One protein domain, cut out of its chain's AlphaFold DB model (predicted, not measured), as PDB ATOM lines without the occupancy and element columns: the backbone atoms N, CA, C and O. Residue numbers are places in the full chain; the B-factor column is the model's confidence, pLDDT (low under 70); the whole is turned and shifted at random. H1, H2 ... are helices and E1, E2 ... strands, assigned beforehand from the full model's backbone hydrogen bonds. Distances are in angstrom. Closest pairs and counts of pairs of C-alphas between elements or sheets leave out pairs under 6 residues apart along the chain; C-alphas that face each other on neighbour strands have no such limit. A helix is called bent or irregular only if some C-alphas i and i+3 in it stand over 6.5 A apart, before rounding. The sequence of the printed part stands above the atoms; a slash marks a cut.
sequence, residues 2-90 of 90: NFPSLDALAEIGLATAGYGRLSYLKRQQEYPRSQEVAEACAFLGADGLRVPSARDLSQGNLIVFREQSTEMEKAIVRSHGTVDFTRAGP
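This is residues 2 to 90 of the 90 residues of the protein "RES domain-containing protein" of Gammaproteobacteria bacterium (UniProt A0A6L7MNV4). With little regular structure, a two-stranded antiparallel hairpin, E1 and E2, has H1 and the last part of H3 near E1, while residues 23 to 28 and a long tail, residues 73 to 90, stick out. The 89 printed residues, 35 in named elements, run H1, H2, H3, E1, E2, mixed in class. The whole is loose, radius of gyration of the C-alphas 15.8 A, spanning 41 by 39 by 24 A.

The closest C-alphas of H1, residues 6 to 11, and E1, residues 48 to 52, are Leu 6 and Pro 52, 6.8 A apart. H2, residues 24 to 29, irregular with C-alphas 25 and 28 7.7 A apart, and H3, residues 31 to 43, meet only through their link. The closest C-alphas of H3 and E1, Ala 42 and Gly 48, are 7.2 A apart. E1 and E2, residues 60 to 64, form a hairpin at 162 degrees, N 49 and O 63 being 2.8 A apart, within hydrogen-bond range. Every O i to N i+4 pair is within range in H1 and H3; H2 has 0 of 2, but 2 of 3 O i to N i+3.

H1 begins at C-alpha 6 (-6.690, 26.551, -43.466); E2 ends at C-alpha 64 (8.263, 23.573, -55.706). H3 measures 17.9 A, E1 13.7 A, E2 13.1 A.

The printed part has no cut; the H1 to H2 link is long. Residues 22 to 30, 68 to 74 and 87 to 90 have pLDDT under 70.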
ATOM      1  N   ASN A   2      -1.485  29.492 -54.435       92.88
ATOM      2  CA  ASN A   2      -1.363  30.005 -53.058       92.88
ATOM      3  C   ASN A   2      -2.621  29.704 -52.226       92.88
ATOM      4  O   ASN A   2      -3.699  30.168 -52.583       92.88
ATOM      5  N   PHE A   3      -2.453  29.011 -51.098       93.94
ATOM      6  CA  PHE A   3      -3.477  28.792 -50.075       93.94
ATOM      7  C   PHE A   3      -3.018  29.458 -48.769       93.94
ATOM      8  O   PHE A   3      -2.175  28.908 -48.059       93.94
ATOM      9  N   PRO A   4      -3.499  30.677 -48.459       90.62
ATOM     10  CA  PRO A   4      -2.955  31.480 -47.363       90.62
ATOM     11  C   PRO A   4      -3.429  31.034 -45.974       90.62
ATOM     12  O   PRO A   4      -2.846  31.458 -44.981       90.62
ATOM     13  N   SER A   5      -4.477  30.215 -45.895       91.88
ATOM     14  CA  SER A   5      -5.118  29.813 -44.643       91.88
ATOM     15  C   SER A   5      -5.629  28.375 -44.707       91.88
ATOM     16  O   SER A   5      -5.711  27.769 -45.778       91.88
ATOM     17  N   LEU A   6      -5.989  27.831 -43.543       91.62
ATOM     18  CA  LEU A   6      -6.690  26.551 -43.466       91.62
ATOM     19  C   LEU A   6      -8.077  26.634 -44.111       91.62
ATOM     20  O   LEU A   6      -8.493  25.674 -44.744       91.62
ATOM     21  N   ASP A   7      -8.757  27.776 -44.033       93.62
ATOM     22  CA  ASP A   7     -10.069  27.946 -44.667       93.62
ATOM     23  C   ASP A   7      -9.976  27.800 -46.192       93.62
ATOM     24  O   ASP A   7     -10.741  27.045 -46.783       93.62
ATOM     25  N   ALA A   8      -8.951  28.391 -46.815       92.62
ATOM     26  CA  ALA A   8      -8.706  28.239 -48.251       92.62
ATOM     27  C   ALA A   8      -8.430  26.777 -48.657       92.62
ATOM     28  O   ALA A   8      -8.764  26.356 -49.762       92.62
ATOM     29  N   LEU A   9      -7.822  25.984 -47.768       91.12
ATOM     30  CA  LEU A   9      -7.639  24.547 -47.985       91.12
ATOM     31  C   LEU A   9      -8.938  23.759 -47.752       91.12
ATOM     32  O   LEU A   9      -9.199  22.778 -48.448       91.12
ATOM     33  N   ALA A  10      -9.767  24.179 -46.799       92.06
ATOM     34  CA  ALA A  10     -11.061  23.559 -46.538       92.06
ATOM     35  C   ALA A  10     -12.029  23.743 -47.717       92.06
ATOM     36  O   ALA A  10     -12.725  22.798 -48.086       92.06
ATOM     37  N   GLU A  11     -12.012  24.911 -48.365       93.12
ATOM     38  CA  GLU A  11     -12.828  25.221 -49.548       93.12
ATOM     39  C   GLU A  11     -12.571  24.273 -50.729       93.12
ATOM     40  O   GLU A  11     -13.489  23.952 -51.480       93.12
ATOM     41  N   ILE A  12     -11.346  23.756 -50.866       89.19
ATOM     42  CA  ILE A  12     -10.976  22.781 -51.908       89.19
ATOM     43  C   ILE A  12     -11.116  21.317 -51.442       89.19
ATOM     44  O   ILE A  12     -10.675  20.372 -52.108       89.19
ATOM     45  N   GLY A  13     -11.749  21.113 -50.285       85.56
ATOM     46  CA  GLY A  13     -12.075  19.799 -49.745       85.56
ATOM     47  C   GLY A  13     -10.935  19.131 -48.980       85.56
ATOM     48  O   GLY A  13     -10.889  17.900 -48.937       85.56
ATOM     49  N   LEU A  14     -10.002  19.897 -48.401       86.75
ATOM     50  CA  LEU A  14      -9.053  19.360 -47.426       86.75
ATOM     51  C   LEU A  14      -9.682  19.347 -46.025       86.75
ATOM     52  O   LEU A  14     -10.183  20.358 -45.542       86.75
ATOM     53  N   ALA A  15      -9.608  18.214 -45.326       85.50
ATOM     54  CA  ALA A  15     -10.034  18.137 -43.933       85.50
ATOM     55  C   ALA A  15      -9.011  18.831 -43.014       85.50
ATOM     56  O   ALA A  15      -7.951  18.282 -42.721       85.50
ATOM     57  N   THR A  16      -9.328  20.031 -42.526       86.19
ATOM     58  CA  THR A  16      -8.385  20.856 -41.746       86.19
ATOM     59  C   THR A  16      -8.490  20.701 -40.229       86.19
ATOM     60  O   THR A  16      -7.586  21.118 -39.508       86.19
ATOM     61  N   ALA A  17      -9.528  20.030 -39.717       83.81
ATOM     62  CA  ALA A  17      -9.725  19.807 -38.278       83.81
ATOM     63  C   ALA A  17      -8.561  19.045 -37.602       83.81
ATOM     64  O   ALA A  17      -8.308  19.208 -36.406       83.81
ATOM     65  N   GLY A  18      -7.842  18.221 -38.374       77.00
ATOM     66  CA  GLY A  18      -6.676  17.447 -37.942       77.00
ATOM     67  C   GLY A  18      -5.357  17.895 -38.567       77.00
ATOM     68  O   GLY A  18      -4.385  17.153 -38.457       77.00
ATOM     69  N   TYR A  19      -5.318  19.066 -39.212       82.88
ATOM     70  CA  TYR A  19      -4.170  19.511 -40.000       82.88
ATOM     71  C   TYR A  19      -2.880  19.505 -39.176       82.88
ATOM     72  O   TYR A  19      -2.778  20.201 -38.162       82.88
ATOM     73  N   GLY A  20      -1.906  18.692 -39.580       75.75
ATOM     74  CA  GLY A  20      -0.619  18.577 -38.905       75.75
ATOM     75  C   GLY A  20      -0.639  17.861 -37.553       75.75
ATOM     76  O   GLY A  20       0.390  17.821 -36.879       75.75
ATOM     77  N   ARG A  21      -1.791  17.325 -37.124       73.44
ATOM     78  CA  ARG A  21      -1.985  16.713 -35.796       73.44
ATOM     79  C   ARG A  21      -1.945  15.193 -35.819       73.44
ATOM     80  O   ARG A  21      -1.887  14.571 -34.756       73.44
ATOM     81  N   LEU A  22      -1.997  14.571 -36.995       64.81
ATOM     82  CA  LEU A  22      -1.892  13.125 -37.091       64.81
ATOM     83  C   LEU A  22      -0.432  12.710 -36.920       64.81
ATOM     84  O   LEU A  22       0.482  13.245 -37.545       64.81
ATOM     85  N   SER A  23      -0.207  11.733 -36.037       62.78
ATOM     86  CA  SER A  23       1.108  11.112 -35.926       62.78
ATOM     87  C   SER A  23       1.504  10.541 -37.286       62.78
ATOM     88  O   SER A  23       0.646  10.141 -38.075       62.78
ATOM     89  N   TYR A  24       2.805  10.440 -37.557       59.22
ATOM     90  CA  TYR A  24       3.297   9.851 -38.805       59.22
ATOM     91  C   TYR A  24       2.668   8.474 -39.102       59.22
ATOM     92  O   TYR A  24       2.426   8.132 -40.256       59.22
ATOM     93  N   LEU A  25       2.320   7.712 -38.060       57.03
ATOM     94  CA  LEU A  25       1.627   6.424 -38.162       57.03
ATOM     95  C   LEU A  25       0.210   6.525 -38.757       57.03
ATOM     96  O   LEU A  25      -0.261   5.570 -39.360       57.03
ATOM     97  N   LYS A  26      -0.461   7.674 -38.628       62.22
ATOM     98  CA  LYS A  26      -1.798   7.946 -39.182       62.22
ATOM     99  C   LYS A  26      -1.771   8.821 -40.441       62.22
ATOM    100  O   LYS A  26      -2.828   9.203 -40.937       62.22
ATOM    101  N   ARG A  27      -0.588   9.086 -41.011       65.25
ATOM    102  CA  ARG A  27      -0.411   9.925 -42.212       65.25
ATOM    103  C   ARG A  27      -1.266   9.498 -43.406       65.25
ATOM    104  O   ARG A  27      -1.654  10.342 -44.199       65.25
ATOM    105  N   GLN A  28      -1.597   8.208 -43.521       65.12
ATOM    106  CA  GLN A  28      -2.442   7.693 -44.605       65.12
ATOM    107  C   GLN A  28      -3.867   8.270 -44.607       65.12
ATOM    108  O   GLN A  28      -4.555   8.139 -45.606       65.12
ATOM    109  N   GLN A  29      -4.309   8.917 -43.526       67.81
ATOM    110  CA  GLN A  29      -5.623   9.565 -43.458       67.81
ATOM    111  C   GLN A  29      -5.587  11.042 -43.890       67.81
ATOM    112  O   GLN A  29      -6.621  11.595 -44.240       67.81
ATOM    113  N   GLU A  30      -4.412  11.683 -43.884       65.62
ATOM    114  CA  GLU A  30      -4.245  13.122 -44.166       65.62
ATOM    115  C   GLU A  30      -3.519  13.382 -45.488       65.62
ATOM    116  O   GLU A  30      -3.836  14.307 -46.241       65.62
ATOM    117  N   TYR A  31      -2.517  12.554 -45.774       72.38
ATOM    118  CA  TYR A  31      -1.593  12.771 -46.876       72.38
ATOM    119  C   TYR A  31      -2.227  12.544 -48.247       72.38
ATOM    120  O   TYR A  31      -1.910  13.352 -49.115       72.38
ATOM    121  N   PRO A  32      -3.138  11.567 -48.466       83.56
ATOM    122  CA  PRO A  32      -3.725  11.367 -49.790       83.56
ATOM    123  C   PRO A  32      -4.392  12.633 -50.323       83.56
ATOM    124  O   PRO A  32      -4.061  13.094 -51.407       83.56
ATOM    125  N   ARG A  33      -5.229  13.291 -49.510       84.81
ATOM    126  CA  ARG A  33      -5.941  14.486 -49.969       84.81
ATOM    127  C   ARG A  33      -5.011  15.677 -50.199       84.81
ATOM    128  O   ARG A  33      -5.186  16.425 -51.154       84.81
ATOM    129  N   SER A  34      -3.998  15.838 -49.349       87.44
ATOM    130  CA  SER A  34      -2.983  16.889 -49.517       87.44
ATOM    131  C   SER A  34      -2.128  16.668 -50.772       87.44
ATOM    132  O   SER A  34      -1.741  17.629 -51.434       87.44
ATOM    133  N   GLN A  35      -1.846  15.405 -51.108       89.25
ATOM    134  CA  GLN A  35      -1.125  15.010 -52.316       89.25
ATOM    135  C   GLN A  35      -1.972  15.227 -53.568       89.25
ATOM    136  O   GLN A  35      -1.495  15.876 -54.488       89.25
ATOM    137  N   GLU A  36      -3.239  14.809 -53.565       90.94
ATOM    138  CA  GLU A  36      -4.181  15.054 -54.668       90.94
ATOM    139  C   GLU A  36      -4.317  16.548 -54.987       90.94
ATOM    140  O   GLU A  36      -4.343  16.940 -56.152       90.94
ATOM    141  N   VAL A  37      -4.367  17.409 -53.962       90.75
ATOM    142  CA  VAL A  37      -4.369  18.868 -54.156       90.75
ATOM    143  C   VAL A  37      -3.090  19.324 -54.857       90.75
ATOM    144  O   VAL A  37      -3.157  20.104 -55.806       90.75
ATOM    145  N   ALA A  38      -1.924  18.844 -54.416       91.06
ATOM    146  CA  ALA A  38      -0.650  19.192 -55.036       91.06
ATOM    147  C   ALA A  38      -0.554  18.686 -56.487       91.06
ATOM    148  O   ALA A  38      -0.125  19.438 -57.361       91.06
ATOM    149  N   GLU A  39      -1.010  17.462 -56.754       91.19
ATOM    150  CA  GLU A  39      -1.080  16.871 -58.093       91.19
ATOM    151  C   GLU A  39      -2.018  17.657 -59.007       91.19
ATOM    152  O   GLU A  39      -1.643  17.973 -60.130       91.19
ATOM    153  N   ALA A  40      -3.195  18.061 -58.523       92.44
ATOM    154  CA  ALA A  40      -4.110  18.907 -59.283       92.44
ATOM    155  C   ALA A  40      -3.477  20.267 -59.616       92.44
ATOM    156  O   ALA A  40      -3.573  20.734 -60.748       92.44
ATOM    157  N   CYS A  41      -2.775  20.891 -58.664       91.38
ATOM    158  CA  CYS A  41      -2.050  22.141 -58.914       91.38
ATOM    159  C   CYS A  41      -0.964  21.963 -59.986       91.38
ATOM    160  O   CYS A  41      -0.827  22.807 -60.873       91.38
ATOM    161  N   ALA A  42      -0.202  20.869 -59.907       91.25
ATOM    162  CA  ALA A  42       0.821  20.531 -60.888       91.25
ATOM    163  C   ALA A  42       0.215  20.170 -62.256       91.25
ATOM    164  O   ALA A  42       0.772  20.520 -63.288       91.25
ATOM    165  N   PHE A  43      -0.945  19.524 -62.309       91.00
ATOM    166  CA  PHE A  43      -1.643  19.263 -63.566       91.00
ATOM    167  C   PHE A  43      -2.136  20.563 -64.223       91.00
ATOM    168  O   PHE A  43      -2.048  20.724 -65.435       91.00
ATOM    169  N   LEU A  44      -2.599  21.522 -63.418       90.88
ATOM    170  CA  LEU A  44      -3.097  22.821 -63.879       90.88
ATOM    171  C   LEU A  44      -2.000  23.816 -64.303       90.88
ATOM    172  O   LEU A  44      -2.325  24.960 -64.614       90.88
ATOM    173  N   GLY A  45      -0.720  23.432 -64.319       88.44
ATOM    174  CA  GLY A  45       0.342  24.336 -64.779       88.44
ATOM    175  C   GLY A  45       0.877  25.298 -63.708       88.44
ATOM    176  O   GLY A  45       1.389  26.356 -64.051       88.44
ATOM    177  N   ALA A  46       0.738  24.986 -62.412       89.62
ATOM    178  CA  ALA A  46       1.403  25.764 -61.366       89.62
ATOM    179  C   ALA A  46       2.864  25.326 -61.151       89.62
ATOM    180  O   ALA A  46       3.131  24.141 -61.024       89.62
ATOM    181  N   ASP A  47       3.779  26.268 -60.914       88.12
ATOM    182  CA  ASP A  47       5.204  25.969 -60.635       88.12
ATOM    183  C   ASP A  47       5.473  25.447 -59.213       88.12
ATOM    184  O   ASP A  47       6.570  25.004 -58.855       88.12
ATOM    185  N   GLY A  48       4.468  25.543 -58.350       91.06
ATOM    186  CA  GLY A  48       4.577  25.226 -56.940       91.06
ATOM    187  C   GLY A  48       3.364  25.676 -56.143       91.06
ATOM    188  O   GLY A  48       2.384  26.218 -56.676       91.06
ATOM    189  N   LEU A  49       3.452  25.469 -54.833       92.94
ATOM    190  CA  LEU A  49       2.373  25.714 -53.899       92.94
ATOM    191  C   LEU A  49       2.855  26.368 -52.606       92.94
ATOM    192  O   LEU A  49       3.767  25.868 -51.954       92.94
ATOM    193  N   ARG A  50       2.197  27.458 -52.206       94.44
ATOM    194  CA  ARG A  50       2.322  28.030 -50.860       94.44
ATOM    195  C   ARG A  50       1.153  27.559 -49.999       94.44
ATOM    196  O   ARG A  50       0.006  27.747 -50.401       94.44
ATOM    197  N   VAL A  51       1.442  26.962 -48.844       94.00
ATOM    198  CA  VAL A  51       0.448  26.432 -47.886       94.00
ATOM    199  C   VAL A  51       0.778  26.864 -46.457       94.00
ATOM    200  O   VAL A  51       1.938  27.184 -46.189       94.00
ATOM    201  N   PRO A  52      -0.178  26.852 -45.515       93.12
ATOM    202  CA  PRO A  52       0.108  27.095 -44.104       93.12
ATOM    203  C   PRO A  52       1.071  26.046 -43.534       93.12
ATOM    204  O   PRO A  52       1.092  24.894 -43.971       93.12
ATOM    205  N   SER A  53       1.874  26.422 -42.540       90.56
ATOM    206  CA  SER A  53       2.670  25.448 -41.795       90.56
ATOM    207  C   SER A  53       1.835  24.779 -40.704       90.56
ATOM    208  O   SER A  53       1.233  25.431 -39.858       90.56
ATOM    209  N   ALA A  54       1.869  23.448 -40.678       87.12
ATOM    210  CA  ALA A  54       1.277  22.622 -39.624       87.12
ATOM    211  C   ALA A  54       1.864  22.877 -38.220       87.12
ATOM    212  O   ALA A  54       1.246  22.513 -37.222       87.12
ATOM    213  N   ARG A  55       3.071  23.456 -38.132       85.62
ATOM    214  CA  ARG A  55       3.774  23.722 -36.863       85.62
ATOM    215  C   ARG A  55       3.607  25.157 -36.373       85.62
ATOM    216  O   ARG A  55       3.647  25.386 -35.172       85.62
ATOM    217  N   ASP A  56       3.439  26.097 -37.297       88.06
ATOM    218  CA  ASP A  56       3.279  27.522 -37.013       88.06
ATOM    219  C   ASP A  56       2.368  28.143 -38.076       88.06
ATOM    220  O   ASP A  56       2.796  28.405 -39.198       88.06
ATOM    221  N   LEU A  57       1.107  28.384 -37.718       86.06
ATOM    222  CA  LEU A  57       0.099  28.906 -38.643       86.06
ATOM    223  C   LEU A  57       0.357  30.358 -39.075       86.06
ATOM    224  O   LEU A  57      -0.256  30.810 -40.039       86.06
ATOM    225  N   SER A  58       1.253  31.089 -38.399       87.12
ATOM    226  CA  SER A  58       1.684  32.421 -38.846       87.12
ATOM    227  C   SER A  58       2.671  32.355 -40.019       87.12
ATOM    228  O   SER A  58       2.886  33.352 -40.711       87.12
ATOM    229  N   GLN A  59       3.251  31.177 -40.262       91.06
ATOM    230  CA  GLN A  59       4.227  30.917 -41.313       91.06
ATOM    231  C   GLN A  59       3.640  30.030 -42.417       91.06
ATOM    232  O   GLN A  59       2.674  29.286 -42.231       91.06
ATOM    233  N   GLY A  60       4.262  30.094 -43.594       91.81
ATOM    234  CA  GLY A  60       3.896  29.277 -44.747       91.81
ATOM    235  C   GLY A  60       5.032  28.363 -45.187       91.81
ATOM    236  O   GLY A  60       6.202  28.734 -45.115       91.81
ATOM    237  N   ASN A  61       4.673  27.194 -45.701       93.50
ATOM    238  CA  ASN A  61       5.575  26.315 -46.428       93.50
ATOM    239  C   ASN A  61       5.477  26.597 -47.931       93.50
ATOM    240  O   ASN A  61       4.401  26.915 -48.445       93.50
ATOM    241  N   LEU A  62       6.597  26.437 -48.635       92.25
ATOM    242  CA  LEU A  62       6.665  26.488 -50.093       92.25
ATOM    243  C   LEU A  62       7.034  25.106 -50.638       92.25
ATOM    244  O   LEU A  62       8.043  24.521 -50.248       92.25
ATOM    245  N   ILE A  63       6.222  24.608 -51.561       91.38
ATOM    246  CA  ILE A  63       6.437  23.384 -52.329       91.38
ATOM    247  C   ILE A  63       6.770  23.811 -53.756       91.38
ATOM    248  O   ILE A  63       6.072  24.645 -54.325       91.38
ATOM    249  N   VAL A  64       7.826  23.251 -54.340       88.50
ATOM    250  CA  VAL A  64       8.263  23.573 -55.706       88.50
ATOM    251  C   VAL A  64       8.116  22.331 -56.571       88.50
ATOM    252  O   VAL A  64       8.728  21.302 -56.274       88.50
ATOM    253  N   PHE A  65       7.339  22.426 -57.647       88.75
ATOM    254  CA  PHE A  65       7.206  21.343 -58.616       88.75
ATOM    255  C   PHE A  65       8.363  21.415 -59.618       88.75
ATOM    256  O   PHE A  65       8.779  22.493 -60.046       88.75
ATOM    257  N   ARG A  66       8.970  20.265 -59.937       76.25
ATOM    258  CA  ARG A  66      10.178  20.212 -60.785       76.25
ATOM    259  C   ARG A  66       9.913  19.835 -62.235       76.25
ATOM    260  O   ARG A  66      10.764  20.094 -63.072       76.25
ATOM    261  N   GLU A  67       8.773  19.216 -62.503       71.62
ATOM    262  CA  GLU A  67       8.425  18.679 -63.823       71.62
ATOM    263  C   GLU A  67       7.805  19.736 -64.740       71.62
ATOM    264  O   GLU A  67       7.706  19.532 -65.946       71.62
ATOM    265  N   GLN A  68       7.437  20.891 -64.184       68.06
ATOM    266  CA  GLN A  68       6.976  22.016 -64.977       68.06
ATOM    267  C   GLN A  68       8.162  22.704 -65.645       68.06
ATOM    268  O   GLN A  68       9.134  23.077 -64.977       68.06
ATOM    269  N   SER A  69       8.073  22.850 -66.970       63.28
ATOM    270  CA  SER A  69       8.999  23.657 -67.761       63.28
ATOM    271  C   SER A  69       8.903  25.088 -67.264       63.28
ATOM    272  O   SER A  69       7.997  25.839 -67.608       63.28
ATOM    273  N   THR A  70       9.816  25.427 -66.373       57.03
ATOM    274  CA  THR A  70       9.906  26.755 -65.812       57.03
ATOM    275  C   THR A  70      11.158  27.371 -66.384       57.03
ATOM    276  O   THR A  70      12.265  27.039 -65.976       57.03
ATOM    277  N   GLU A  71      10.973  28.322 -67.296       57.53
ATOM    278  CA  GLU A  71      11.986  29.334 -67.631       57.53
ATOM    279  C   GLU A  71      12.427  30.147 -66.392       57.53
ATOM    280  O   GLU A  71      13.289  31.014 -66.474       57.53
ATOM    281  N   MET A  72      11.842  29.864 -65.221       58.91
ATOM    282  CA  MET A  72      12.246  30.381 -63.926       58.91
ATOM    283  C   MET A  72      13.686  29.958 -63.609       58.91
ATOM    284  O   MET A  72      13.964  28.844 -63.154       58.91
ATOM    285  N   GLU A  73      14.603  30.896 -63.822       63.56
ATOM    286  CA  GLU A  73      16.010  30.771 -63.481       63.56
ATOM    287  C   GLU A  73      16.160  30.637 -61.956       63.56
ATOM    288  O   GLU A  73      16.063  31.593 -61.183       63.56
ATOM    289  N   LYS A  74      16.346  29.400 -61.485       67.56
ATOM    290  CA  LYS A  74      16.600  29.106 -60.072       67.56
ATOM    291  C   LYS A  74      18.069  29.389 -59.784       67.56
ATOM    292  O   LYS A  74      18.918  28.519 -59.954       67.56
ATOM    293  N   ALA A  75      18.367  30.599 -59.326       72.38
ATOM    294  CA  ALA A  75      19.703  30.957 -58.875       72.38
ATOM    295  C   ALA A  75      19.850  30.729 -57.365       72.38
ATOM    296  O   ALA A  75      19.041  31.190 -56.557       72.38
ATOM    297  N   ILE A  76      20.920  30.046 -56.961       79.25
ATOM    298  CA  ILE A  76      21.334  30.027 -55.556       79.25
ATOM    299  C   ILE A  76      21.957  31.395 -55.256       79.25
ATOM    300  O   ILE A  76      23.111  31.640 -55.588       79.25
ATOM    301  N   VAL A  77      21.190  32.288 -54.627       85.69
ATOM    302  CA  VAL A  77      21.660  33.642 -54.270       85.69
ATOM    303  C   VAL A  77      22.647  33.603 -53.096       85.69
ATOM    304  O   VAL A  77      23.531  34.448 -52.983       85.69
ATOM    305  N   ARG A  78      22.507  32.612 -52.204       86.38
ATOM    306  CA  ARG A  78      23.368  32.426 -51.032       86.38
ATOM    307  C   ARG A  78      23.318  30.979 -50.546       86.38
ATOM    308  O   ARG A  78      22.241  30.405 -50.434       86.38
ATOM    309  N   SER A  79      24.476  30.420 -50.200       85.88
ATOM    310  CA  SER A  79      24.586  29.158 -49.459       85.88
ATOM    311  C   SER A  79      25.078  29.445 -48.044       85.88
ATOM    312  O   SER A  79      26.020  30.214 -47.860       85.88
ATOM    313  N   HIS A  80      24.445  28.832 -47.048       85.31
ATOM    314  CA  HIS A  80      24.884  28.890 -45.651       85.31
ATOM    315  C   HIS A  80      25.792  27.708 -45.271       85.31
ATOM    316  O   HIS A  80      26.168  27.574 -44.110       85.31
ATOM    317  N   GLY A  81      26.166  26.871 -46.249       87.38
ATOM    318  CA  GLY A  81      26.908  25.638 -46.011       87.38
ATOM    319  C   GLY A  81      26.073  24.583 -45.283       87.38
ATOM    320  O   GLY A  81      24.852  24.691 -45.163       87.38
ATOM    321  N   THR A  82      26.745  23.537 -44.814       88.06
ATOM    322  CA  THR A  82      26.120  22.507 -43.983       88.06
ATOM    323  C   THR A  82      25.809  23.082 -42.607       88.06
ATOM    324  O   THR A  82      26.700  23.568 -41.915       88.06
ATOM    325  N   VAL A  83      24.547  22.993 -42.200       84.88
ATOM    326  CA  VAL A  83      24.107  23.337 -40.846       84.88
ATOM    327  C   VAL A  83      24.049  22.059 -40.021       84.88
ATOM    328  O   VAL A  83      23.434  21.075 -40.432       84.88
ATOM    329  N   ASP A  84      24.689  22.078 -38.858       85.50
ATOM    330  CA  ASP A  84      24.592  20.997 -37.886       85.50
ATOM    331  C   ASP A  84      23.323  21.165 -37.041       85.50
ATOM    332  O   ASP A  84      23.241  22.027 -36.167       85.50
ATOM    333  N   PHE A  85      22.326  20.326 -37.316       78.00
ATOM    334  CA  PHE A  85      21.042  20.314 -36.614       78.00
ATOM    335  C   PHE A  85      21.080  19.561 -35.273       78.00
ATOM    336  O   PHE A  85      20.068  19.523 -34.577       78.00
ATOM    337  N   THR A  86      22.213  18.954 -34.894       82.81
ATOM    338  CA  THR A  86      22.374  18.302 -33.579       82.81
ATOM    339  C   THR A  86      22.711  19.299 -32.476       82.81
ATOM    340  O   THR A  86      22.480  19.040 -31.293       82.81
ATOM    341  N   ARG A  87      23.206  20.476 -32.861       61.06
ATOM    342  CA  ARG A  87      23.453  21.585 -31.955       61.06
ATOM    343  C   ARG A  87      22.140  22.333 -31.750       61.06
ATOM    344  O   ARG A  87      21.838  23.292 -32.454       61.06
ATOM    345  N   ALA A  88      21.341  21.875 -30.788       53.94
ATOM    346  CA  ALA A  88      20.311  22.726 -30.211       53.94
ATOM    347  C   ALA A  88      21.010  24.016 -29.747       53.94
ATOM    348  O   ALA A  88      21.888  23.976 -28.882       53.94
ATOM    349  N   GLY A  89      20.718  25.139 -30.405       52.09
ATOM    350  CA  GLY A  89      21.076  26.449 -29.870       52.09
ATOM    351  C   GLY A  89      20.391  26.665 -28.512       52.09
ATOM    352  O   GLY A  89      19.449  25.929 -28.206       52.09
ATOM    353  N   PRO A  90      20.885  27.612 -27.694       50.75
ATOM    354  CA  PRO A  90      20.288  27.940 -26.398       50.75
ATOM    355  C   PRO A  90      18.805  28.316 -26.499       50.75
ATOM    356  O   PRO A  90      18.397  28.846 -27.561       50.75
TER     357      PRO A  90